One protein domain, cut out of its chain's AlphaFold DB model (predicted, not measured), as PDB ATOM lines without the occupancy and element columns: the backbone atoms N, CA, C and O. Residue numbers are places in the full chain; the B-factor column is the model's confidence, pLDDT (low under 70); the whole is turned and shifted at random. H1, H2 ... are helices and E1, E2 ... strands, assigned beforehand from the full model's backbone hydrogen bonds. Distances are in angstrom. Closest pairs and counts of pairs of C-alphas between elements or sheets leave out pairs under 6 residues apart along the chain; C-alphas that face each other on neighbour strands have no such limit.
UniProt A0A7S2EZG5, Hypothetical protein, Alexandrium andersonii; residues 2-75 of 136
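This is residues 2 to 75 of the 136 residues of the protein "Hypothetical protein" of Alexandrium andersonii (UniProt A0A7S2EZG5). Little of this domain is regular structure: a small three-stranded sheet is grazed by one helix, H1, and residues 54 to 60, of which 54 to 59 belong to H1, stick out free, while residues 6 to 28 form a long stretch with no named element. The printed part has 74 residues, 28 in named elements, in the order E1, E2, H1, E3; the class is mixed. The mixed sheet runs E1, E3, E2; the whole is compact, with radius of gyration of the C-alphas 12.2 A, spanning 30 by 27 by 20 A.

E1, residues 3 to 5, is parallel to E3, residues 68 to 73; N 4 and O 68 are within hydrogen-bond range at 2.9 A. E2, residues 29 to 32, is antiparallel to E3; N 31 and O 71 are within range at 2.9 A. H1, residues 45 to 59, is on the sheet but only grazes it; its closest C-alphas to E1 are those of Val 52 and Trp 4, 7.7 A apart. In H1 every O i to N i+4 pair is within range.

E1 spans 6.7 A from C-alpha 3 at (22.241, -40.136, 24.013), E2 10.0 A, H1 21.0 A, and E3 15.6 A, to C-alpha 73 at (16.620, -31.334, 13.702).

The C-alphas farthest apart, Leu 14 and Asp 66, are 32.3 A apart. The printed part has no cut. E1 to E2 and E2 to H1 are long links. Residue 15 is under pLDDT 70.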
ATOM      1  N   ASN A   2      25.213 -43.686  25.323       79.25
ATOM      2  CA  ASN A   2      23.838 -43.247  25.581       79.25
ATOM      3  C   ASN A   2      23.688 -41.794  25.121       79.25
ATOM      4  O   ASN A   2      24.591 -40.985  25.345       79.25
ATOM      5  N   TYR A   3      22.567 -41.481  24.473       85.31
ATOM      6  CA  TYR A   3      22.241 -40.136  24.013       85.31
ATOM      7  C   TYR A   3      20.851 -39.733  24.502       85.31
ATOM      8  O   TYR A   3      19.923 -40.540  24.478       85.31
ATOM      9  N   TRP A   4      20.715 -38.479  24.927       86.75
ATOM     10  CA  TRP A   4      19.445 -37.891  25.341       86.75
ATOM     11  C   TRP A   4      19.026 -36.803  24.370       86.75
ATOM     12  O   TRP A   4      19.766 -35.853  24.118       86.75
ATOM     13  N   ALA A   5      17.809 -36.946  23.856       85.00
ATOM     14  CA  ALA A   5      17.128 -35.894  23.125       85.00
ATOM     15  C   ALA A   5      16.746 -34.771  24.097       85.00
ATOM     16  O   ALA A   5      15.923 -34.993  24.985       85.00
ATOM     17  N   VAL A   6      17.321 -33.581  23.932       86.19
ATOM     18  CA  VAL A   6      17.001 -32.410  24.760       86.19
ATOM     19  C   VAL A   6      16.588 -31.216  23.910       86.19
ATOM     20  O   VAL A   6      17.045 -31.046  22.781       86.19
ATOM     21  N   GLY A   7      15.718 -30.385  24.479       85.25
ATOM     22  CA  GLY A   7      15.195 -29.168  23.870       85.25
ATOM     23  C   GLY A   7      14.497 -28.300  24.916       85.25
ATOM     24  O   GLY A   7      14.299 -28.721  26.059       85.25
ATOM     25  N   ILE A   8      14.142 -27.076  24.536       83.56
ATOM     26  CA  ILE A   8      13.351 -26.166  25.375       83.56
ATOM     27  C   ILE A   8      11.891 -26.275  24.936       83.56
ATOM     28  O   ILE A   8      11.620 -26.430  23.752       83.56
ATOM     29  N   ASP A   9      10.973 -26.199  25.901       82.38
ATOM     30  CA  ASP A   9       9.523 -26.214  25.660       82.38
ATOM     31  C   ASP A   9       8.991 -27.502  24.994       82.38
ATOM     32  O   ASP A   9       8.115 -27.493  24.137       82.38
ATOM     33  N   CYS A  10       9.516 -28.662  25.405       80.12
ATOM     34  CA  CYS A  10       9.094 -29.956  24.851       80.12
ATOM     35  C   CYS A  10       7.699 -30.433  25.303       80.12
ATOM     36  O   CYS A  10       7.216 -31.474  24.841       80.12
ATOM     37  N   CYS A  11       7.076 -29.735  26.255       78.81
ATOM     38  CA  CYS A  11       5.784 -30.094  26.828       78.81
ATOM     39  C   CYS A  11       4.669 -29.342  26.099       78.81
ATOM     40  O   CYS A  11       4.511 -28.141  26.284       78.81
ATOM     41  N   GLN A  12       3.849 -30.045  25.318       76.38
ATOM     42  CA  GLN A  12       2.705 -29.425  24.648       76.38
ATOM     43  C   GLN A  12       1.453 -29.413  25.539       76.38
ATOM     44  O   GLN A  12       1.299 -30.222  26.457       76.38
ATOM     45  N   HIS A  13       0.508 -28.524  25.215       74.00
ATOM     46  CA  HIS A  13      -0.701 -28.261  26.008       74.00
ATOM     47  C   HIS A  13      -1.609 -29.480  26.279       74.00
ATOM     48  O   HIS A  13      -2.387 -29.436  27.229       74.00
ATOM     49  N   LEU A  14      -1.532 -30.554  25.481       70.12
ATOM     50  CA  LEU A  14      -2.394 -31.744  25.598       70.12
ATOM     51  C   LEU A  14      -1.635 -33.027  25.996       70.12
ATOM     52  O   LEU A  14      -2.059 -34.134  25.673       70.12
ATOM     53  N   GLY A  15      -0.512 -32.905  26.709       68.31
ATOM     54  CA  GLY A  15       0.210 -34.069  27.245       68.31
ATOM     55  C   GLY A  15       1.057 -34.827  26.217       68.31
ATOM     56  O   GLY A  15       1.600 -35.887  26.525       68.31
ATOM     57  N   SER A  16       1.219 -34.292  25.005       74.69
ATOM     58  CA  SER A  16       2.245 -34.753  24.075       74.69
ATOM     59  C   SER A  16       3.614 -34.196  24.470       74.69
ATOM     60  O   SER A  16       3.790 -32.997  24.687       74.69
ATOM     61  N   PHE A  17       4.602 -35.087  24.525       73.19
ATOM     62  CA  PHE A  17       6.014 -34.730  24.622       73.19
ATOM     63  C   PHE A  17       6.624 -34.762  23.217       73.19
ATOM     64  O   PHE A  17       6.532 -35.790  22.536       73.19
ATOM     65  N   SER A  18       7.176 -33.642  22.753       76.38
ATOM     66  CA  SER A  18       7.905 -33.534  21.482       76.38
ATOM     67  C   SER A  18       8.954 -32.436  21.612       76.38
ATOM     68  O   SER A  18       8.596 -31.276  21.782       76.38
ATOM     69  N   CYS A  19      10.236 -32.796  21.543       77.06
ATOM     70  CA  CYS A  19      11.338 -31.833  21.547       77.06
ATOM     71  C   CYS A  19      11.769 -31.553  20.106       77.06
ATOM     72  O   CYS A  19      12.259 -32.468  19.444       77.06
ATOM     73  N   ASP A  20      11.618 -30.307  19.646       80.31
ATOM     74  CA  ASP A  20      11.944 -29.897  18.272       80.31
ATOM     75  C   ASP A  20      11.360 -30.890  17.234       80.31
ATOM     76  O   ASP A  20      10.188 -31.273  17.310       80.31
ATOM     77  N   ASP A  21      12.183 -31.355  16.292       79.88
ATOM     78  CA  ASP A  21      11.794 -32.268  15.219       79.88
ATOM     79  C   ASP A  21      11.837 -33.752  15.628       79.88
ATOM     80  O   ASP A  21      11.781 -34.622  14.759       79.88
ATOM     81  N   SER A  22      11.899 -34.092  16.923       76.75
ATOM     82  CA  SER A  22      12.072 -35.489  17.364       76.75
ATOM     83  C   SER A  22      10.932 -36.437  16.969       76.75
ATOM     84  O   SER A  22      11.144 -37.641  16.860       76.75
ATOM     85  N   ARG A  23       9.720 -35.915  16.730       75.56
ATOM     86  CA  ARG A  23       8.568 -36.687  16.211       75.56
ATOM     87  C   ARG A  23       8.326 -36.495  14.715       75.56
ATOM     88  O   ARG A  23       7.363 -37.041  14.177       75.56
ATOM     89  N   SER A  24       9.166 -35.718  14.036       78.31
ATOM     90  CA  SER A  24       9.056 -35.489  12.599       78.31
ATOM     91  C   SER A  24       9.643 -36.671  11.837       78.31
ATOM     92  O   SER A  24      10.776 -37.073  12.077       78.31
ATOM     93  N   THR A  25       8.928 -37.185  10.832       74.00
ATOM     94  CA  THR A  25       9.464 -38.221   9.925       74.00
ATOM     95  C   THR A  25      10.664 -37.735   9.111       74.00
ATOM     96  O   THR A  25      11.382 -38.540   8.526       74.00
ATOM     97  N   ARG A  26      10.883 -36.415   9.066       71.94
ATOM     98  CA  ARG A  26      12.022 -35.770   8.406       71.94
ATOM     99  C   ARG A  26      13.116 -35.345   9.395       71.94
ATOM    100  O   ARG A  26      14.146 -34.859   8.951       71.94
ATOM    101  N   GLY A  27      12.913 -35.523  10.703       71.94
ATOM    102  CA  GLY A  27      13.869 -35.219  11.776       71.94
ATOM    103  C   GLY A  27      14.963 -36.277  11.908       71.94
ATOM    104  O   GLY A  27      15.090 -36.901  12.954       71.94
ATOM    105  N   GLY A  28      15.708 -36.544  10.833       76.75
ATOM    106  CA  GLY A  28      16.703 -37.624  10.785       76.75
ATOM    107  C   GLY A  28      18.093 -37.247  11.301       76.75
ATOM    108  O   GLY A  28      18.970 -38.107  11.365       76.75
ATOM    109  N   HIS A  29      18.316 -35.978  11.647       82.69
ATOM    110  CA  HIS A  29      19.626 -35.474  12.038       82.69
ATOM    111  C   HIS A  29      19.637 -35.062  13.510       82.69
ATOM    112  O   HIS A  29      18.679 -34.493  14.030       82.69
ATOM    113  N   ALA A  30      20.751 -35.345  14.180       84.00
ATOM    114  CA  ALA A  30      20.970 -34.996  15.573       84.00
ATOM    115  C   ALA A  30      22.235 -34.143  15.688       84.00
ATOM    116  O   ALA A  30      23.299 -34.526  15.198       84.00
ATOM    117  N   VAL A  31      22.119 -32.983  16.330       86.69
ATOM    118  CA  VAL A  31      23.239 -32.070  16.587       86.69
ATOM    119  C   VAL A  31      23.639 -32.200  18.049       86.69
ATOM    120  O   VAL A  31      22.803 -32.046  18.940       86.69
ATOM    121  N   VAL A  32      24.914 -32.495  18.297       88.62
ATOM    122  CA  VAL A  32      25.465 -32.590  19.655       88.62
ATOM    123  C   VAL A  32      25.601 -31.189  20.242       88.62
ATOM    124  O   VAL A  32      26.165 -30.298  19.608       88.62
ATOM    125  N   MET A  33      25.098 -31.006  21.460       86.44
ATOM    126  CA  MET A  33      25.215 -29.742  22.180       86.44
ATOM    127  C   MET A  33      26.556 -29.656  22.907       86.44
ATOM    128  O   MET A  33      26.892 -30.512  23.726       86.44
ATOM    129  N   LEU A  34      27.314 -28.600  22.608       83.94
ATOM    130  CA  LEU A  34      28.574 -28.283  23.280       83.94
ATOM    131  C   LEU A  34      28.312 -27.961  24.755       83.94
ATOM    132  O   LEU A  34      27.338 -27.281  25.093       83.94
ATOM    133  N   ASP A  35      29.167 -28.481  25.634       85.44
ATOM    134  CA  ASP A  35      29.069 -28.315  27.089       85.44
ATOM    135  C   ASP A  35      27.684 -28.649  27.665       85.44
ATOM    136  O   ASP A  35      27.258 -28.049  28.650       85.44
ATOM    137  N   ALA A  36      26.961 -29.592  27.042       83.06
ATOM    138  CA  ALA A  36      25.625 -30.015  27.469       83.06
ATOM    139  C   ALA A  36      24.580 -28.878  27.532       83.06
ATOM    140  O   ALA A  36      23.573 -29.009  28.234       83.06
ATOM    141  N   GLY A  37      24.823 -27.753  26.848       83.94
ATOM    142  CA  GLY A  37      24.044 -26.528  27.012       83.94
ATOM    143  C   GLY A  37      23.300 -26.069  25.761       83.94
ATOM    144  O   GLY A  37      23.764 -26.237  24.637       83.94
ATOM    145  N   PHE A  38      22.134 -25.461  25.977       83.44
ATOM    146  CA  PHE A  38      21.286 -24.858  24.946       83.44
ATOM    147  C   PHE A  38      20.419 -23.751  25.582       83.44
ATOM    148  O   PHE A  38      19.867 -23.969  26.668       83.44
ATOM    149  N   PRO A  39      20.276 -22.552  24.974       81.31
ATOM    150  CA  PRO A  39      20.672 -22.135  23.616       81.31
ATOM    151  C   PRO A  39      22.143 -21.716  23.438       81.31
ATOM    152  O   PRO A  39      22.569 -21.456  22.317       81.31
ATOM    153  N   CYS A  40      22.921 -21.658  24.516       82.94
ATOM    154  CA  CYS A  40      24.358 -21.379  24.506       82.94
ATOM    155  C   CYS A  40      25.148 -22.527  25.158       82.94
ATOM    156  O   CYS A  40      24.579 -23.228  26.002       82.94
ATOM    157  N   PRO A  41      26.437 -22.723  24.812       83.94
ATOM    158  CA  PRO A  41      27.282 -23.719  25.470       83.94
ATOM    159  C   PRO A  41      27.272 -23.519  26.991       83.94
ATOM    160  O   PRO A  41      27.422 -22.398  27.476       83.94
ATOM    161  N   GLY A  42      27.008 -24.585  27.745       85.75
ATOM    162  CA  GLY A  42      26.920 -24.557  29.209       85.75
ATOM    163  C   GLY A  42      25.617 -23.988  29.798       85.75
ATOM    164  O   GLY A  42      25.358 -24.153  30.993       85.75
ATOM    165  N   CYS A  43      24.752 -23.370  28.991       86.88
ATOM    166  CA  CYS A  43      23.483 -22.807  29.453       86.88
ATOM    167  C   CYS A  43      22.427 -23.894  29.700       86.88
ATOM    168  O   CYS A  43      22.297 -24.827  28.912       86.88
ATOM    169  N   ASN A  44      21.639 -23.765  30.774       85.94
ATOM    170  CA  ASN A  44      20.560 -24.698  31.154       85.94
ATOM    171  C   ASN A  44      20.977 -26.167  31.367       85.94
ATOM    172  O   ASN A  44      20.121 -27.045  31.476       85.94
ATOM    173  N   THR A  45      22.273 -26.446  31.510       87.88
ATOM    174  CA  THR A  45      22.812 -27.796  31.759       87.88
ATOM    175  C   THR A  45      22.173 -28.471  32.972       87.88
ATOM    176  O   THR A  45      21.799 -29.643  32.919       87.88
ATOM    177  N   ALA A  46      21.994 -27.722  34.064       89.25
ATOM    178  CA  ALA A  46      21.345 -28.209  35.277       89.25
ATOM    179  C   ALA A  46      19.880 -28.609  35.029       89.25
ATOM    180  O   ALA A  46      19.439 -29.654  35.502       89.25
ATOM    181  N   SER A  47      19.143 -27.818  34.245       87.94
ATOM    182  CA  SER A  47      17.751 -28.101  33.885       87.94
ATOM    183  C   SER A  47      17.635 -29.338  32.998       87.94
ATOM    184  O   SER A  47      16.745 -30.156  33.218       87.94
ATOM    185  N   PHE A  48      18.555 -29.528  32.047       87.94
ATOM    186  CA  PHE A  48      18.584 -30.736  31.220       87.94
ATOM    187  C   PHE A  48      18.929 -31.986  32.030       87.94
ATOM    188  O   PHE A  48      18.270 -33.009  31.866       87.94
ATOM    189  N   ARG A  49      19.877 -31.902  32.970       88.69
ATOM    190  CA  ARG A  49      20.164 -33.007  33.902       88.69
ATOM    191  C   ARG A  49      18.963 -33.346  34.785       88.69
ATOM    192  O   ARG A  49      18.653 -34.518  34.950       88.69
ATOM    193  N   ALA A  50      18.251 -32.342  35.297       88.88
ATOM    194  CA  ALA A  50      17.027 -32.560  36.069       88.88
ATOM    195  C   ALA A  50      15.902 -33.187  35.222       88.88
ATOM    196  O   ALA A  50      15.142 -34.019  35.714       88.88
ATOM    197  N   ALA A  51      15.797 -32.816  33.941       86.62
ATOM    198  CA  ALA A  51      14.850 -33.430  33.013       86.62
ATOM    199  C   ALA A  51      15.191 -34.903  32.732       86.62
ATOM    200  O   ALA A  51      14.277 -35.727  32.691       86.62
ATOM    201  N   VAL A  52      16.480 -35.238  32.599       87.19
ATOM    202  CA  VAL A  52      16.944 -36.630  32.486       87.19
ATOM    203  C   VAL A  52      16.608 -37.420  33.747       87.19
ATOM    204  O   VAL A  52      15.935 -38.432  33.622       87.19
ATOM    205  N   ASP A  53      16.945 -36.931  34.945       88.94
ATOM    206  CA  ASP A  53      16.621 -37.619  36.212       88.94
ATOM    207  C   ASP A  53      15.107 -37.869  36.354       88.94
ATOM    208  O   ASP A  53      14.662 -38.943  36.762       88.94
ATOM    209  N   LYS A  54      14.276 -36.911  35.930       87.75
ATOM    210  CA  LYS A  54      12.821 -37.100  35.892       87.75
ATOM    211  C   LYS A  54      12.400 -38.199  34.907       87.75
ATOM    212  O   LYS A  54      11.521 -38.993  35.237       87.75
ATOM    213  N   ALA A  55      12.981 -38.227  33.709       85.50
ATOM    214  CA  ALA A  55      12.668 -39.224  32.685       85.50
ATOM    215  C   ALA A  55      13.155 -40.628  33.079       85.50
ATOM    216  O   ALA A  55      12.426 -41.598  32.880       85.50
ATOM    217  N   GLU A  56      14.336 -40.726  33.691       88.50
ATOM    218  CA  GLU A  56      14.896 -41.962  34.239       88.50
ATOM    219  C   GLU A  56      13.953 -42.593  35.253       88.50
ATOM    220  O   GLU A  56      13.580 -43.753  35.108       88.50
ATOM    221  N   ARG A  57      13.481 -41.806  36.225       88.62
ATOM    222  CA  ARG A  57      12.548 -42.294  37.249       88.62
ATOM    223  C   ARG A  57      11.166 -42.625  36.695       88.62
ATOM    224  O   ARG A  57      10.509 -43.524  37.206       88.62
ATOM    225  N   ALA A  58      10.697 -41.892  35.686       87.38
ATOM    226  CA  ALA A  58       9.377 -42.116  35.097       87.38
ATOM    227  C   ALA A  58       9.317 -43.376  34.219       87.38
ATOM    228  O   ALA A  58       8.256 -43.989  34.106       87.38
ATOM    229  N   HIS A  59      10.434 -43.741  33.588       84.62
ATOM    230  CA  HIS A  59      10.509 -44.840  32.625       84.62
ATOM    231  C   HIS A  59      11.425 -45.992  33.066       84.62
ATOM    232  O   HIS A  59      11.650 -46.903  32.273       84.62
ATOM    233  N   ASP A  60      11.917 -45.956  34.306       86.50
ATOM    234  CA  ASP A  60      12.833 -46.940  34.898       86.50
ATOM    235  C   ASP A  60      14.088 -47.175  34.032       86.50
ATOM    236  O   ASP A  60      14.498 -48.297  33.737       86.50
ATOM    237  N   LEU A  61      14.670 -46.069  33.551       85.81
ATOM    238  CA  LEU A  61      15.844 -46.056  32.674       85.81
ATOM    239  C   LEU A  61      17.110 -45.716  33.468       85.81
ATOM    240  O   LEU A  61      17.067 -44.948  34.425       85.81
ATOM    241  N   VAL A  62      18.260 -46.231  33.018       82.56
ATOM    242  CA  VAL A  62      19.578 -45.951  33.610       82.56
ATOM    243  C   VAL A  62      20.481 -45.277  32.576       82.56
ATOM    244  O   VAL A  62      20.821 -45.883  31.554       82.56
ATOM    245  N   SER A  63      20.901 -44.034  32.827       79.81
ATOM    246  CA  SER A  63      21.882 -43.346  31.978       79.81
ATOM    247  C   SER A  63      23.318 -43.632  32.387       79.81
ATOM    248  O   SER A  63      23.650 -43.800  33.557       79.81
ATOM    249  N   ALA A  64      24.207 -43.616  31.395       82.06
ATOM    250  CA  ALA A  64      25.638 -43.531  31.631       82.06
ATOM    251  C   ALA A  64      26.016 -42.116  32.127       82.06
ATOM    252  O   ALA A  64      25.377 -41.148  31.707       82.06
ATOM    253  N   PRO A  65      27.070 -41.973  32.954       73.38
ATOM    254  CA  PRO A  65      27.485 -40.682  33.513       73.38
ATOM    255  C   PRO A  65      27.909 -39.641  32.457       73.38
ATOM    256  O   PRO A  65      27.718 -38.452  32.687       73.38
ATOM    257  N   ASP A  66      28.388 -40.079  31.286       77.56
ATOM    258  CA  ASP A  66      28.739 -39.224  30.136       77.56
ATOM    259  C   ASP A  66      27.719 -39.356  28.989       77.56
ATOM    260  O   ASP A  66      28.061 -39.623  27.834       77.56
ATOM    261  N   ALA A  67      26.426 -39.236  29.299       83.06
ATOM    262  CA  ALA A  67      25.404 -39.237  28.258       83.06
ATOM    263  C   ALA A  67      25.497 -37.968  27.394       83.06
ATOM    264  O   ALA A  67      25.546 -36.845  27.900       83.06
ATOM    265  N   LEU A  68      25.498 -38.150  26.070       86.62
ATOM    266  CA  LEU A  68      25.569 -37.042  25.121       86.62
ATOM    267  C   LEU A  68      24.197 -36.391  24.960       86.62
ATOM    268  O   LEU A  68      23.207 -37.062  24.669       86.62
ATOM    269  N   PHE A  69      24.155 -35.070  25.091       88.81
ATOM    270  CA  PHE A  69      22.954 -34.293  24.828       88.81
ATOM    271  C   PHE A  69      22.883 -33.919  23.355       88.81
ATOM    272  O   PHE A  69      23.788 -33.279  22.812       88.81
ATOM    273  N   VAL A  70      21.797 -34.333  22.713       88.25
ATOM    274  CA  VAL A  70      21.569 -34.114  21.290       88.25
ATOM    275  C   VAL A  70      20.241 -33.410  21.064       88.25
ATOM    276  O   VAL A  70      19.250 -33.680  21.743       88.25
ATOM    277  N   ARG A  71      20.217 -32.523  20.076       86.50
ATOM    278  CA  ARG A  71      19.001 -31.876  19.592       86.50
ATOM    279  C   ARG A  71      18.619 -32.459  18.244       86.50
ATOM    280  O   ARG A  71      19.455 -32.518  17.340       86.50
ATOM    281  N   TRP A  72      17.365 -32.873  18.119       86.50
ATOM    282  CA  TRP A  72      16.825 -33.417  16.877       86.50
ATOM    283  C   TRP A  72      16.389 -32.297  15.953       86.50
ATOM    284  O   TRP A  72      15.631 -31.415  16.351       86.50
ATOM    285  N   VAL A  73      16.877 -32.347  14.720       84.25
ATOM    286  CA  VAL A  73      16.620 -31.334  13.702       84.25
ATOM    287  C   VAL A  73      16.362 -31.987  12.358       84.25
ATOM    288  O   VAL A  73      16.922 -33.032  12.017       84.25
ATOM    289  N   ARG A  74      15.489 -31.358  11.580       83.94
ATOM    290  CA  ARG A  74      15.183 -31.793  10.223       83.94
ATOM    291  C   ARG A  74      16.324 -31.550   9.246       83.94
ATOM    292  O   ARG A  74      16.591 -32.415   8.419       83.94
ATOM    293  N   ASP A  75      16.966 -30.392   9.323       82.12
ATOM    294  CA  ASP A  75      18.077 -30.032   8.450       82.12
ATOM    295  C   ASP A  75      19.204 -29.408   9.289       82.12
ATOM    296  O   ASP A  75      19.004 -28.359   9.912       82.12
TER     297      ASP A  75